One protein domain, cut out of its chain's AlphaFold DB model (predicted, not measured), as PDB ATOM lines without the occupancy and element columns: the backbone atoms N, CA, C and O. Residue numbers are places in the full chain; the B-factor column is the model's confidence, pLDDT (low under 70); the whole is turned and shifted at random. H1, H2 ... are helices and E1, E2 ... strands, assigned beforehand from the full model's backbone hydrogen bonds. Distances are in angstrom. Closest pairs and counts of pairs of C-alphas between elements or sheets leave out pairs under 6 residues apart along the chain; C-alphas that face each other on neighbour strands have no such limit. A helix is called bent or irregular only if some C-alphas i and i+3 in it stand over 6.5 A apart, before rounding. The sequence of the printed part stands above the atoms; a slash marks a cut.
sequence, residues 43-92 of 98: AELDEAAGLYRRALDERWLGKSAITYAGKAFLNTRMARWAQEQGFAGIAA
ATOM      1  N   ALA A  43      -1.521  30.384  33.016       93.62
ATOM      2  CA  ALA A  43      -2.358  31.244  32.185       93.62
ATOM      3  C   ALA A  43      -1.934  31.153  30.714       93.62
ATOM      4  O   ALA A  43      -2.784  30.979  29.846       93.62
ATOM      5  N   GLU A  44      -0.623  31.149  30.465       94.38
ATOM      6  CA  GLU A  44      -0.042  30.944  29.133       94.38
ATOM      7  C   GLU A  44      -0.454  29.591  28.531       94.38
ATOM      8  O   GLU A  44      -0.881  29.503  27.381       94.38
ATOM      9  N   LEU A  45      -0.366  28.515  29.325       95.56
ATOM     10  CA  LEU A  45      -0.770  27.177  28.884       95.56
ATOM     11  C   LEU A  45      -2.259  27.122  28.518       95.56
ATOM     12  O   LEU A  45      -2.624  26.548  27.487       95.56
ATOM     13  N   ASP A  46      -3.117  27.713  29.349       96.38
ATOM     14  CA  ASP A  46      -4.564  27.743  29.130       96.38
ATOM     15  C   ASP A  46      -4.930  28.599  27.902       96.38
ATOM     16  O   ASP A  46      -5.771  28.194  27.091       96.38
ATOM     17  N   GLU A  47      -4.261  29.738  27.705       96.25
ATOM     18  CA  GLU A  47      -4.430  30.583  26.522       96.25
ATOM     19  C   GLU A  47      -4.013  29.852  25.241       96.25
ATOM     20  O   GLU A  47      -4.787  29.819  24.279       96.25
ATOM     21  N   ALA A  48      -2.850  29.199  25.240       95.12
ATOM     22  CA  ALA A  48      -2.363  28.428  24.099       95.12
ATOM     23  C   ALA A  48      -3.322  27.284  23.722       95.12
ATOM     24  O   ALA A  48      -3.626  27.084  22.542       95.12
ATOM     25  N   ALA A  49      -3.853  26.562  24.715       96.75
ATOM     26  CA  ALA A  49      -4.858  25.521  24.497       96.75
ATOM     27  C   ALA A  49      -6.147  26.090  23.877       96.75
ATOM     28  O   ALA A  49      -6.677  25.528  22.912       96.75
ATOM     29  N   GLY A  50      -6.624  27.226  24.394       96.81
ATOM     30  CA  GLY A  50      -7.804  27.918  23.881       96.81
ATOM     31  C   GLY A  50      -7.617  28.454  22.461       96.81
ATOM     32  O   GLY A  50      -8.507  28.292  21.625       96.81
ATOM     33  N   LEU A  51      -6.461  29.051  22.160       96.75
ATOM     34  CA  LEU A  51      -6.105  29.524  20.818       96.75
ATOM     35  C   LEU A  51      -6.088  28.374  19.815       96.75
ATOM     36  O   LEU A  51      -6.691  28.483  18.748       96.75
ATOM     37  N   TYR A  52      -5.455  27.258  20.173       95.81
ATOM     38  CA  TYR A  52      -5.387  26.092  19.298       95.81
ATOM     39  C   TYR A  52      -6.772  25.490  19.040       95.81
ATOM     40  O   TYR A  52      -7.093  25.135  17.906       95.81
ATOM     41  N   ARG A  53      -7.623  25.424  20.074       95.81
ATOM     42  CA  ARG A  53      -9.017  24.981  19.937       95.81
ATOM     43  C   ARG A  53      -9.796  25.874  18.976       95.81
ATOM     44  O   ARG A  53     -10.344  25.358  18.010       95.81
ATOM     45  N   ARG A  54      -9.795  27.194  19.205       96.12
ATOM     46  CA  ARG A  54     -10.498  28.157  18.339       96.12
ATOM     47  C   ARG A  54     -10.017  28.067  16.895       96.12
ATOM     48  O   ARG A  54     -10.830  27.997  15.985       96.12
ATOM     49  N   ALA A  55      -8.703  27.992  16.689       96.12
ATOM     50  CA  ALA A  55      -8.130  27.865  15.355       96.12
ATOM     51  C   ALA A  55      -8.571  26.574  14.645       96.12
ATOM     52  O   ALA A  55      -8.838  26.605  13.445       96.12
ATOM     53  N   LEU A  56      -8.672  25.448  15.364       95.31
ATOM     54  CA  LEU A  56      -9.222  24.213  14.802       95.31
ATOM     55  C   LEU A  56     -10.704  24.367  14.459       95.31
ATOM     56  O   LEU A  56     -11.087  24.029  13.344       95.31
ATOM     57  N   ASP A  57     -11.512  24.898  15.373       93.75
ATOM     58  CA  ASP A  57     -12.959  25.039  15.179       93.75
ATOM     59  C   ASP A  57     -13.299  25.999  14.019       93.75
ATOM     60  O   ASP A  57     -14.233  25.753  13.260       93.75
ATOM     61  N   GLU A  58     -12.516  27.066  13.829       95.88
ATOM     62  CA  GLU A  58     -12.714  28.048  12.753       95.88
ATOM     63  C   GLU A  58     -12.251  27.557  11.374       95.88
ATOM     64  O   GLU A  58     -12.765  28.004  10.346       95.88
ATOM     65  N   ARG A  59     -11.228  26.694  11.320       95.19
ATOM     66  CA  ARG A  59     -10.541  26.335  10.064       95.19
ATOM     67  C   ARG A  59     -10.806  24.908   9.606       95.19
ATOM     68  O   ARG A  59     -10.610  24.615   8.426       95.19
ATOM     69  N   TRP A  60     -11.224  24.018  10.500       94.25
ATOM     70  CA  TRP A  60     -11.430  22.605  10.208       94.25
ATOM     71  C   TRP A  60     -12.913  22.240  10.261       94.25
ATOM     72  O   TRP A  60     -13.546  22.278  11.307       94.25
ATOM     73  N   LEU A  61     -13.462  21.818   9.120       90.56
ATOM     74  CA  LEU A  61     -14.889  21.490   8.981       90.56
ATOM     75  C   LEU A  61     -15.253  20.077   9.477       90.56
ATOM     76  O   LEU A  61     -16.427  19.715   9.524       90.56
ATOM     77  N   GLY A  62     -14.255  19.246   9.789       93.75
ATOM     78  CA  GLY A  62     -14.448  17.872  10.251       93.75
ATOM     79  C   GLY A  62     -14.449  17.742  11.775       93.75
ATOM     80  O   GLY A  62     -14.165  18.684  12.507       93.75
ATOM     81  N   LYS A  63     -14.686  16.525  12.279       92.00
ATOM     82  CA  LYS A  63     -14.441  16.232  13.700       92.00
ATOM     83  C   LYS A  63     -12.945  16.353  13.991       92.00
ATOM     84  O   LYS A  63     -12.127  15.823  13.238       92.00
ATOM     85  N   SER A  64     -12.601  17.017  15.087       93.56
ATOM     86  CA  SER A  64     -11.226  17.179  15.553       93.56
ATOM     87  C   SER A  64     -11.124  16.869  17.046       93.56
ATOM     88  O   SER A  64     -12.105  16.911  17.790       93.56
ATOM     89  N   ALA A  65      -9.919  16.517  17.480       93.56
ATOM     90  CA  ALA A  65      -9.588  16.332  18.880       93.56
ATOM     91  C   ALA A  65      -8.140  16.771  19.116       93.56
ATOM     92  O   ALA A  65      -7.279  16.581  18.258       93.56
ATOM     93  N   ILE A  66      -7.871  17.343  20.288       95.75
ATOM     94  CA  ILE A  66      -6.530  17.776  20.688       95.75
ATOM     95  C   ILE A  66      -5.916  16.681  21.557       95.75
ATOM     96  O   ILE A  66      -6.575  16.178  22.467       95.75
ATOM     97  N   THR A  67      -4.661  16.320  21.292       95.75
ATOM     98  CA  THR A  67      -3.867  15.432  22.155       95.75
ATOM     99  C   THR A  67      -2.616  16.159  22.635       95.75
ATOM    100  O   THR A  67      -2.008  16.918  21.883       95.75
ATOM    101  N   TYR A  68      -2.222  15.932  23.890       95.88
ATOM    102  CA  TYR A  68      -0.975  16.479  24.426       95.88
ATOM    103  C   TYR A  68       0.195  15.569  24.059       95.88
ATOM    104  O   TYR A  68       0.173  14.374  24.353       95.88
ATOM    105  N   ALA A  69       1.245  16.111  23.449       94.62
ATOM    106  CA  ALA A  69       2.444  15.340  23.149       94.62
ATOM    107  C   ALA A  69       3.261  15.112  24.431       94.62
ATOM    108  O   ALA A  69       4.028  15.972  24.856       94.62
ATOM    109  N   GLY A  70       3.167  13.920  25.024       93.00
ATOM    110  CA  GLY A  70       3.847  13.585  26.282       93.00
ATOM    111  C   GLY A  70       5.376  13.674  26.216       93.00
ATOM    112  O   GLY A  70       6.029  13.811  27.243       93.00
ATOM    113  N   LYS A  71       5.971  13.654  25.017       91.62
ATOM    114  CA  LYS A  71       7.418  13.867  24.856       91.62
ATOM    115  C   LYS A  71       7.863  15.311  25.081       91.62
ATOM    116  O   LYS A  71       9.052  15.517  25.278       91.62
ATOM    117  N   ALA A  72       6.951  16.285  25.019       91.75
ATOM    118  CA  ALA A  72       7.292  17.682  25.264       91.75
ATOM    119  C   ALA A  72       7.733  17.867  26.720       91.75
ATOM    120  O   ALA A  72       8.828  18.348  26.979       91.75
ATOM    121  N   PHE A  73       6.895  17.415  27.655       92.88
ATOM    122  CA  PHE A  73       7.193  17.336  29.081       92.88
ATOM    123  C   PHE A  73       6.037  16.617  29.784       92.88
ATOM    124  O   PHE A  73       4.911  17.119  29.777       92.88
ATOM    125  N   LEU A  74       6.270  15.444  30.378       94.00
ATOM    126  CA  LEU A  74       5.213  14.677  31.043       94.00
ATOM    127  C   LEU A  74       5.494  14.515  32.534       94.00
ATOM    128  O   LEU A  74       6.456  13.871  32.940       94.00
ATOM    129  N   ASN A  75       4.591  15.060  33.343       94.88
ATOM    130  CA  ASN A  75       4.478  14.798  34.770       94.88
ATOM    131  C   ASN A  75       2.987  14.729  35.155       94.88
ATOM    132  O   ASN A  75       2.103  14.980  34.331       94.88
ATOM    133  N   THR A  76       2.690  14.406  36.413       95.94
ATOM    134  CA  THR A  76       1.305  14.276  36.897       95.94
ATOM    135  C   THR A  76       0.510  15.581  36.812       95.94
ATOM    136  O   THR A  76      -0.690  15.545  36.545       95.94
ATOM    137  N   ARG A  77       1.162  16.738  36.992       95.94
ATOM    138  CA  ARG A  77       0.527  18.061  36.888       95.94
ATOM    139  C   ARG A  77       0.130  18.388  35.449       95.94
ATOM    140  O   ARG A  77      -1.000  18.805  35.236       95.94
ATOM    141  N   MET A  78       0.997  18.125  34.474       96.31
ATOM    142  CA  MET A  78       0.713  18.318  33.048       96.31
ATOM    143  C   MET A  78      -0.336  17.333  32.537       96.31
ATOM    144  O   MET A  78      -1.201  17.711  31.754       96.31
ATOM    145  N   ALA A  79      -0.306  16.081  33.007       95.94
ATOM    146  CA  ALA A  79      -1.335  15.102  32.668       95.94
ATOM    147  C   ALA A  79      -2.717  15.528  33.185       95.94
ATOM    148  O   ALA A  79      -3.701  15.459  32.450       95.94
ATOM    149  N   ARG A  80      -2.781  16.020  34.431       96.75
ATOM    150  CA  ARG A  80      -4.012  16.567  35.011       96.75
ATOM    151  C   ARG A  80      -4.478  17.818  34.271       96.75
ATOM    152  O   ARG A  80      -5.648  17.906  33.932       96.75
ATOM    153  N   TRP A  81      -3.570  18.740  33.967       97.31
ATOM    154  CA  TRP A  81      -3.880  19.930  33.178       97.31
ATOM    155  C   TRP A  81      -4.479  19.577  31.808       97.31
ATOM    156  O   TRP A  81      -5.529  20.095  31.445       97.31
ATOM    157  N   ALA A  82      -3.880  18.637  31.071       96.81
ATOM    158  CA  ALA A  82      -4.411  18.191  29.781       96.81
ATOM    159  C   ALA A  82      -5.826  17.592  29.903       96.81
ATOM    160  O   ALA A  82      -6.666  17.790  29.024       96.81
ATOM    161  N   GLN A  83      -6.102  16.883  31.004       96.69
ATOM    162  CA  GLN A  83      -7.437  16.377  31.314       96.69
ATOM    163  C   GLN A  83      -8.423  17.516  31.622       96.69
ATOM    164  O   GLN A  83      -9.532  17.502  31.095       96.69
ATOM    165  N   GLU A  84      -8.020  18.509  32.424       97.00
ATOM    166  CA  GLU A  84      -8.817  19.711  32.726       97.00
ATOM    167  C   GLU A  84      -9.177  20.491  31.446       97.00
ATOM    168  O   GLU A  84     -10.291  20.994  31.329       97.00
ATOM    169  N   GLN A  85      -8.279  20.521  30.455       97.19
ATOM    170  CA  GLN A  85      -8.500  21.141  29.140       97.19
ATOM    171  C   GLN A  85      -9.375  20.304  28.181       97.19
ATOM    172  O   GLN A  85      -9.647  20.720  27.048       97.19
ATOM    173  N   GLY A  86      -9.805  19.102  28.584       96.19
ATOM    174  CA  GLY A  86     -10.613  18.214  27.743       96.19
ATOM    175  C   GLY A  86      -9.860  17.681  26.519       96.19
ATOM    176  O   GLY A  86     -10.448  17.494  25.447       96.19
ATOM    177  N   PHE A  87      -8.545  17.481  26.627       96.56
ATOM    178  CA  PHE A  87      -7.775  16.826  25.571       96.56
ATOM    179  C   PHE A  87      -8.113  15.332  25.518       96.56
ATOM    180  O   PHE A  87      -8.317  14.686  26.543       96.56
ATOM    181  N   ALA A  88      -8.145  14.762  24.313       95.12
ATOM    182  CA  ALA A  88      -8.533  13.368  24.094       95.12
ATOM    183  C   ALA A  88      -7.526  12.357  24.664       95.12
ATOM    184  O   ALA A  88      -7.846  11.182  24.821       95.12
ATOM    185  N   GLY A  89      -6.305  12.800  24.970       93.44
ATOM    186  CA  GLY A  89      -5.309  11.980  25.637       93.44
ATOM    187  C   GLY A  89      -3.902  12.552  25.544       93.44
ATOM    188  O   GLY A  89      -3.673  13.647  25.021       93.44
ATOM    189  N   ILE A  90      -2.953  11.766  26.045       93.06
ATOM    190  CA  ILE A  90      -1.524  12.054  25.978       93.06
ATOM    191  C   ILE A  90      -0.902  11.119  24.944       93.06
ATOM    192  O   ILE A  90      -0.920   9.899  25.101       93.06
ATOM    193  N   ALA A  91      -0.337  11.689  23.885       89.12
ATOM    194  CA  ALA A  91       0.366  10.951  22.851       89.12
ATOM    195  C   ALA A  91       1.820  10.693  23.277       89.12
ATOM    196  O   ALA A  91       2.611  11.620  23.464       89.12
ATOM    197  N   ALA A  92       2.199   9.423  23.371       80.81
ATOM    198  CA  ALA A  92       3.583   8.984  23.518       80.81
ATOM    199  C   ALA A  92       3.955   8.092  22.326       80.81
ATOM    200  O   ALA A  92       3.104   7.388  21.786       80.81
TER     201      ALA A  92
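This is residues 43 to 92 of the 98 residues of an uncharacterized protein of Anaerolineae bacterium CG_4_9_14_3_um_filter_57_17 (UniProt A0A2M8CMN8). A long helix, H1, stands beside a small lobe in which a shorter helix, H2, covers a pair of short parallel strands, E1 and E2. From the far end of H1 the chain folds back to the lobe, and residues 57 to 63, of which 57 to 59 belong to H1, stick out at that turn. The printed part has 50 residues, with two named helices and two named strands in the order H1, E1, H2, E2, and its class is mostly helix. The sheet has the order E1, E2 and is parallel. The whole is only just compact, close to loose, with a radius of gyration of the C-alphas of 11.2 A and spans of 33 by 24 by 17 A.

H1 is residues 43 to 59, 24.1 A from first to last C-alpha, and begins with C-alpha 43 at (-2.358, 31.244, 32.185). Its last C-alpha, that of Arg 59, is at (-10.541, 26.335, 10.064). E1 is residues 67 to 69, 6.4 A long. H2 is residues 76 to 84, 12.2 A long. E2 is residues 89 to 91, 6.4 A long, and ends with C-alpha 91 at (0.366, 10.951, 22.851).

H1 and H2 are near each other, with 7 pairs of C-alphas within 10 A. H1 is apart from E2. E1 and E2 are parallel neighbours, with 36 degrees between their directions. The C-alphas of Tyr 68 and Ile 90 face each other at 4.7 A. N 68 and O 89, at 2.9 A, and N 91 and O 68, at 2.8 A, are within hydrogen-bond range. E1, H2 and E2 form a strand-helix-strand unit, two parallel neighbour strands with a helix between them along the chain, and its crossover is right-handed. The closest C-alphas of E1 and H2 are those of Tyr 68 and Ala 82, 6.6 A apart. The closest C-alphas of H2 and E2 are those of Ala 79 and Ile 90, 7.4 A apart. In H1 and H2 every O i to N i+4 pair is within hydrogen-bond range, and neither helix is bent.

The two C-alphas farthest apart are those of Leu 61 and Thr 76, 33.1 A. The first and last printed C-alphas, those of Ala 43 and Ala 92, are 24.6 A apart. The printed part has no cut. The link from H2 to E2 is tight, with 4 residues, and the links from H1 to E1 and from E1 to H2 are short, with 7 and 6 residues. The mean pLDDT of the printed part is 94.7, and no printed residue is under 70 in this model.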